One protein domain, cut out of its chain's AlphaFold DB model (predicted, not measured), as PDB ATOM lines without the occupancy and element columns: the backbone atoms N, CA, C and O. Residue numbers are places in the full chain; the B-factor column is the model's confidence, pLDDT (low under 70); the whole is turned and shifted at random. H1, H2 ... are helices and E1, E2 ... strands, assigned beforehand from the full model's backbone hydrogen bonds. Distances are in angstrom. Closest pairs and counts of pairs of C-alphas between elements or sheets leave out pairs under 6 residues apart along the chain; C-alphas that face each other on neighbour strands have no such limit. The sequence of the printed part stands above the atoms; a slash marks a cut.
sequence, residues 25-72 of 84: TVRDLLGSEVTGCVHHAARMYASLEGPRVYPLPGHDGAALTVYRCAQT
ATOM      1  N   THR A  25      43.026  39.911 -53.277       98.56
ATOM      2  CA  THR A  25      44.120  38.945 -53.392       98.56
ATOM      3  C   THR A  25      44.207  38.132 -52.102       98.56
ATOM      4  O   THR A  25      44.269  38.695 -51.005       98.56
ATOM      5  N   VAL A  26      44.192  36.805 -52.221       98.31
ATOM      6  CA  VAL A  26      44.445  35.866 -51.119       98.31
ATOM      7  C   VAL A  26      45.899  35.428 -51.193       98.31
ATOM      8  O   VAL A  26      46.382  35.093 -52.271       98.31
ATOM      9  N   ARG A  27      46.584  35.425 -50.050       98.56
ATOM     10  CA  ARG A  27      47.974  34.992 -49.914       98.56
ATOM     11  C   ARG A  27      48.092  33.849 -48.920       98.56
ATOM     12  O   ARG A  27      47.620  33.989 -47.791       98.56
ATOM     13  N   ASP A  28      48.753  32.768 -49.314       97.31
ATOM     14  CA  ASP A  28      49.034  31.636 -48.428       97.31
ATOM     15  C   ASP A  28      50.201  31.925 -47.450       97.31
ATOM     16  O   ASP A  28      50.771  33.027 -47.396       97.31
ATOM     17  N   LEU A  29      50.548  30.932 -46.627       96.62
ATOM     18  CA  LEU A  29      51.669  31.022 -45.685       96.62
ATOM     19  C   LEU A  29      53.046  31.028 -46.361       96.62
ATOM     20  O   LEU A  29      53.992  31.565 -45.784       96.62
ATOM     21  N   LEU A  30      53.160  30.462 -47.565       97.38
ATOM     22  CA  LEU A  30      54.394  30.401 -48.351       97.38
ATOM     23  C   LEU A  30      54.615  31.669 -49.195       97.38
ATOM     24  O   LEU A  30      55.703  31.872 -49.728       97.38
ATOM     25  N   GLY A  31      53.612  32.544 -49.269       96.12
ATOM     26  CA  GLY A  31      53.643  33.794 -50.017       96.12
ATOM     27  C   GLY A  31      53.065  33.704 -51.428       96.12
ATOM     28  O   GLY A  31      53.142  34.701 -52.142       96.12
ATOM     29  N   SER A  32      52.473  32.575 -51.831       97.50
ATOM     30  CA  SER A  32      51.764  32.475 -53.112       97.50
ATOM     31  C   SER A  32      50.491  33.308 -53.059       97.50
ATOM     32  O   SER A  32      49.770  33.290 -52.058       97.50
ATOM     33  N   GLU A  33      50.205  34.029 -54.139       97.94
ATOM     34  CA  GLU A  33      49.076  34.949 -54.230       97.94
ATOM     35  C   GLU A  33      48.137  34.547 -55.364       97.94
ATOM     36  O   GLU A  33      48.577  34.114 -56.427       97.94
ATOM     37  N   VAL A  34      46.836  34.724 -55.138       97.81
ATOM     38  CA  VAL A  34      45.810  34.556 -56.168       97.81
ATOM     39  C   VAL A  34      44.750  35.639 -56.039       97.81
ATOM     40  O   VAL A  34      44.295  35.959 -54.937       97.81
ATOM     41  N   THR A  35      44.347  36.217 -57.167       98.06
ATOM     42  CA  THR A  35      43.337  37.279 -57.198       98.06
ATOM     43  C   THR A  35      41.972  36.704 -57.564       98.06
ATOM     44  O   THR A  35      41.841  35.876 -58.464       98.06
ATOM     45  N   GLY A  36      40.918  37.123 -56.865       97.38
ATOM     46  CA  GLY A  36      39.600  36.524 -57.048       97.38
ATOM     47  C   GLY A  36      38.421  37.407 -56.683       97.38
ATOM     48  O   GLY A  36      38.564  38.458 -56.055       97.38
ATOM     49  N   CYS A  37      37.233  36.968 -57.110       97.94
ATOM     50  CA  CYS A  37      35.973  37.532 -56.630       97.94
ATOM     51  C   CYS A  37      35.764  37.166 -55.154       97.94
ATOM     52  O   CYS A  37      36.408  36.251 -54.639       97.94
ATOM     53  N   VAL A  38      34.841  37.850 -54.476       97.88
ATOM     54  CA  VAL A  38      34.573  37.632 -53.043       97.88
ATOM     55  C   VAL A  38      34.245  36.167 -52.738       97.88
ATOM     56  O   VAL A  38      34.792  35.604 -51.792       97.88
ATOM     57  N   HIS A  39      33.409  35.528 -53.557       97.25
ATOM     58  CA  HIS A  39      32.967  34.148 -53.333       97.25
ATOM     59  C   HIS A  39      34.108  33.125 -53.437       97.25
ATOM     60  O   HIS A  39      34.358  32.365 -52.498       97.25
ATOM     61  N   HIS A  40      34.851  33.119 -54.550       97.75
ATOM     62  CA  HIS A  40      35.957  32.170 -54.736       97.75
ATOM     63  C   HIS A  40      37.142  32.474 -53.817       97.75
ATOM     64  O   HIS A  40      37.761  31.545 -53.304       97.75
ATOM     65  N   ALA A  41      37.408  33.748 -53.517       97.81
ATOM     66  CA  ALA A  41      38.406  34.113 -52.519       97.81
ATOM     67  C   ALA A  41      38.016  33.647 -51.110       97.81
ATOM     68  O   ALA A  41      38.879  33.165 -50.384       97.81
ATOM     69  N   ALA A  42      36.736  33.725 -50.724       98.25
ATOM     70  CA  ALA A  42      36.261  33.203 -49.440       98.25
ATOM     71  C   ALA A  42      36.434  31.687 -49.332       98.25
ATOM     72  O   ALA A  42      36.844  31.196 -48.284       98.25
ATOM     73  N   ARG A  43      36.198  30.940 -50.417       97.25
ATOM     74  CA  ARG A  43      36.491  29.498 -50.451       97.25
ATOM     75  C   ARG A  43      37.966  29.187 -50.356       97.25
ATOM     76  O   ARG A  43      38.335  28.318 -49.570       97.25
ATOM     77  N   MET A  44      38.789  29.879 -51.139       96.56
ATOM     78  CA  MET A  44      40.238  29.718 -51.081       96.56
ATOM     79  C   MET A  44      40.740  30.014 -49.663       96.56
ATOM     80  O   MET A  44      41.425  29.194 -49.066       96.56
ATOM     81  N   TYR A  45      40.298  31.125 -49.070       97.81
ATOM     82  CA  TYR A  45      40.621  31.505 -47.696       97.81
ATOM     83  C   TYR A  45      40.146  30.465 -46.668       97.81
ATOM     84  O   TYR A  45      40.884  30.129 -45.756       97.81
ATOM     85  N   ALA A  46      38.943  29.906 -46.802       97.38
ATOM     86  CA  ALA A  46      38.470  28.857 -45.894       97.38
ATOM     87  C   ALA A  46      39.262  27.540 -46.023       97.38
ATOM     88  O   ALA A  46      39.281  26.743 -45.089       97.38
ATOM     89  N   SER A  47      39.888  27.299 -47.180       95.94
ATOM     90  CA  SER A  47      40.560  26.036 -47.518       95.94
ATOM     91  C   SER A  47      42.074  26.061 -47.278       95.94
ATOM     92  O   SER A  47      42.733  25.038 -47.427       95.94
ATOM     93  N   LEU A  48      42.652  27.212 -46.936       95.69
ATOM     94  CA  LEU A  48      44.084  27.351 -46.684       95.69
ATOM     95  C   LEU A  48      44.369  27.436 -45.184       95.69
ATOM     96  O   LEU A  48      43.574  27.958 -44.404       95.69
ATOM     97  N   GLU A  49      45.552  26.977 -44.787       96.12
ATOM     98  CA  GLU A  49      46.087  27.233 -43.452       96.12
ATOM     99  C   GLU A  49      46.753  28.614 -43.417       96.12
ATOM    100  O   GLU A  49      47.524  28.963 -44.310       96.12
ATOM    101  N   GLY A  50      46.422  29.421 -42.405       95.94
ATOM    102  CA  GLY A  50      46.979  30.763 -42.190       95.94
ATOM    103  C   GLY A  50      46.906  31.767 -43.358       95.94
ATOM    104  O   GLY A  50      47.848  32.559 -43.502       95.94
ATOM    105  N   PRO A  51      45.848  31.792 -44.194       97.69
ATOM    106  CA  PRO A  51      45.784  32.712 -45.315       97.69
ATOM    107  C   PRO A  51      45.586  34.152 -44.849       97.69
ATOM    108  O   PRO A  51      45.030  34.440 -43.788       97.69
ATOM    109  N   ARG A  52      46.014  35.083 -45.695       98.19
ATOM    110  CA  ARG A  52      45.753  36.518 -45.557       98.19
ATOM    111  C   ARG A  52      44.978  37.002 -46.770       98.19
ATOM    112  O   ARG A  52      45.164  36.487 -47.866       98.19
ATOM    113  N   VAL A  53      44.120  37.996 -46.575       98.06
ATOM    114  CA  VAL A  53      43.328  38.604 -47.648       98.06
ATOM    115  C   VAL A  53      43.588  40.103 -47.703       98.06
ATOM    116  O   VAL A  53      43.602  40.778 -46.673       98.06
ATOM    117  N   TYR A  54      43.788  40.614 -48.914       98.25
ATOM    118  CA  TYR A  54      44.056  42.019 -49.197       98.25
ATOM    119  C   TYR A  54      43.037  42.539 -50.216       98.25
ATOM    120  O   TYR A  54      42.824  41.880 -51.234       98.25
ATOM    121  N   PRO A  55      42.380  43.685 -49.973       98.25
ATOM    122  CA  PRO A  55      41.469  44.264 -50.952       98.25
ATOM    123  C   PRO A  55      42.247  44.854 -52.134       98.25
ATOM    124  O   PRO A  55      43.320  45.432 -51.953       98.25
ATOM    125  N   LEU A  56      41.691  44.735 -53.340       98.06
ATOM    126  CA  LEU A  56      42.167  45.491 -54.496       98.06
ATOM    127  C   LEU A  56      41.786  46.979 -54.359       98.06
ATOM    128  O   LEU A  56      40.822  47.301 -53.656       98.06
ATOM    129  N   PRO A  57      42.486  47.900 -55.050       97.38
ATOM    130  CA  PRO A  57      42.119  49.315 -55.059       97.38
ATOM    131  C   PRO A  57      40.650  49.525 -55.459       97.38
ATOM    132  O   PRO A  57      40.210  49.021 -56.489       97.38
ATOM    133  N   GLY A  58      39.891  50.268 -54.646       96.62
ATOM    134  CA  GLY A  58      38.459  50.513 -54.871       96.62
ATOM    135  C   GLY A  58      37.522  49.446 -54.288       96.62
ATOM    136  O   GLY A  58      36.307  49.563 -54.434       96.62
ATOM    137  N   HIS A  59      38.062  48.437 -53.597       96.88
ATOM    138  CA  HIS A  59      37.315  47.341 -52.972       96.88
ATOM    139  C   HIS A  59      37.559  47.253 -51.455       96.88
ATOM    140  O   HIS A  59      37.645  46.164 -50.893       96.88
ATOM    141  N   ASP A  60      37.656  48.390 -50.765       92.56
ATOM    142  CA  ASP A  60      38.148  48.482 -49.378       92.56
ATOM    143  C   ASP A  60      37.389  47.588 -48.369       92.56
ATOM    144  O   ASP A  60      37.976  47.062 -47.426       92.56
ATOM    145  N   GLY A  61      36.090  47.343 -48.585       96.62
ATOM    146  CA  GLY A  61      35.270  46.447 -47.752       96.62
ATOM    147  C   GLY A  61      35.327  44.957 -48.129       96.62
ATOM    148  O   GLY A  61      34.788  44.109 -47.407       96.62
ATOM    149  N   ALA A  62      35.957  44.606 -49.251       98.00
ATOM    150  CA  ALA A  62      35.906  43.254 -49.799       98.00
ATOM    151  C   ALA A  62      36.690  42.249 -48.948       98.00
ATOM    152  O   ALA A  62      36.205  41.143 -48.733       98.00
ATOM    153  N   ALA A  63      37.839  42.636 -48.384       98.19
ATOM    154  CA  ALA A  63      38.629  41.753 -47.520       98.19
ATOM    155  C   ALA A  63      37.855  41.313 -46.262       98.19
ATOM    156  O   ALA A  63      37.842  40.131 -45.919       98.19
ATOM    157  N   LEU A  64      37.137  42.238 -45.613       98.38
ATOM    158  CA  LEU A  64      36.279  41.912 -44.469       98.38
ATOM    159  C   LEU A  64      35.093  41.028 -44.878       98.38
ATOM    160  O   LEU A  64      34.711  40.126 -44.134       98.38
ATOM    161  N   THR A  65      34.516  41.279 -46.053       98.19
ATOM    162  CA  THR A  65      33.419  40.464 -46.596       98.19
ATOM    163  C   THR A  65      33.888  39.031 -46.845       98.19
ATOM    164  O   THR A  65      33.248  38.092 -46.383       98.19
ATOM    165  N   VAL A  66      35.054  38.863 -47.474       98.44
ATOM    166  CA  VAL A  66      35.702  37.563 -47.686       98.44
ATOM    167  C   VAL A  66      35.936  36.841 -46.368       98.44
ATOM    168  O   VAL A  66      35.529  35.690 -46.243       98.44
ATOM    169  N   TYR A  67      36.515  37.518 -45.370       98.00
ATOM    170  CA  TYR A  67      36.736  36.936 -44.046       98.00
ATOM    171  C   TYR A  67      35.431  36.410 -43.433       98.00
ATOM    172  O   TYR A  67      35.369  35.260 -43.014       98.00
ATOM    173  N   ARG A  68      34.357  37.213 -43.440       98.25
ATOM    174  CA  ARG A  68      33.050  36.803 -42.898       98.25
ATOM    175  C   ARG A  68      32.457  35.610 -43.649       98.25
ATOM    176  O   ARG A  68      32.024  34.659 -43.005       98.25
ATOM    177  N   CYS A  69      32.466  35.640 -44.982       97.81
ATOM    178  CA  CYS A  69      31.951  34.545 -45.803       97.81
ATOM    179  C   CYS A  69      32.753  33.252 -45.604       97.81
ATOM    180  O   CYS A  69      32.169  32.171 -45.542       97.81
ATOM    181  N   ALA A  70      34.077  33.355 -45.456       97.81
ATOM    182  CA  ALA A  70      34.949  32.208 -45.231       97.81
ATOM    183  C   ALA A  70      34.599  31.447 -43.942       97.81
ATOM    184  O   ALA A  70      34.773  30.234 -43.886       97.81
ATOM    185  N   GLN A  71      34.046  32.125 -42.928       97.19
ATOM    186  CA  GLN A  71      33.627  31.464 -41.690       97.19
ATOM    187  C   GLN A  71      32.372  30.600 -41.830       97.19
ATOM    188  O   GLN A  71      32.106  29.781 -40.953       97.19
ATOM    189  N   THR A  72      31.587  30.794 -42.888       95.75
ATOM    190  CA  THR A  72      30.303  30.104 -43.080       95.75
ATOM    191  C   THR A  72      30.286  29.195 -44.301       95.75
ATOM    192  O   THR A  72      29.391  28.364 -44.435       95.75
TER     193      THR A  72
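Overview. This is residues 25 to 72 of the 84 residues of an uncharacterized protein of Streptomyces harbinensis (UniProt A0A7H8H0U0). A small wall of three short antiparallel strands, E2, E1 and E3, has two helices packed over one face and no named helix over the other. H1 runs along the strands over E2 and E1, while H2 covers E3 and meets H1 at a steep tilt. The printed part has 48 residues with two named helices and three named strands, in the order E1, E2, H1, E3, H2; the class is mixed, helices and strands. It is compact, with a radius of gyration of the C-alphas of 9.5 A and spans of 26 by 23 by 13 A.

Along the chain. The inner strand E1, residues 25 to 27, is 6.5 A long and begins at C-alpha 25 (44.120, 38.945, -53.392). The edge strands are E2, residues 33 to 36, 10.0 A, and E3, residues 52 to 55, 10.4 A. H1, residues 38 to 47, is 14.2 A long. H2, residues 62 to 70, is 12.0 A long and ends at C-alpha 70 (34.949, 32.208, -45.231).

Arrangement. E1 and E2 form a hairpin at 147 degrees, with N 26 and O 34 within hydrogen-bond range at 2.8 A. E1 and E3 are antiparallel at 163 degrees, with N 25 and O 54 at 2.8 A. E2, H1 and E3 make a split strand-helix-strand unit, two strands running the same way with E1 between them; its crossover is right-handed. H1 is on the sheet at a height of 8.8 A, over E1 and only just over E2, where 3 of its C-alphas fall; its closest C-alpha pair with E1 is Val 26 and Ala 41, 6.4 A. H2 is on the same face at a height of 8.9 A; its closest C-alpha pair with E3 is Pro 55 and Ala 63, 5.1 A. H1 and H2 touch, the C-alphas of Ala 42 and Ala 70 being closest at 4.5 A, at a steep tilt of 51 degrees, the same way. In H1 and H2 every O i to N i+4 pair is within hydrogen-bond range.

Size, cuts and confidence. The two C-alphas farthest apart are those of Glu 49 and Gly 58, 27.0 A. The printed part has no cut and no long link. No printed residue is under 70 in pLDDT; the mean of the printed part is 97.4.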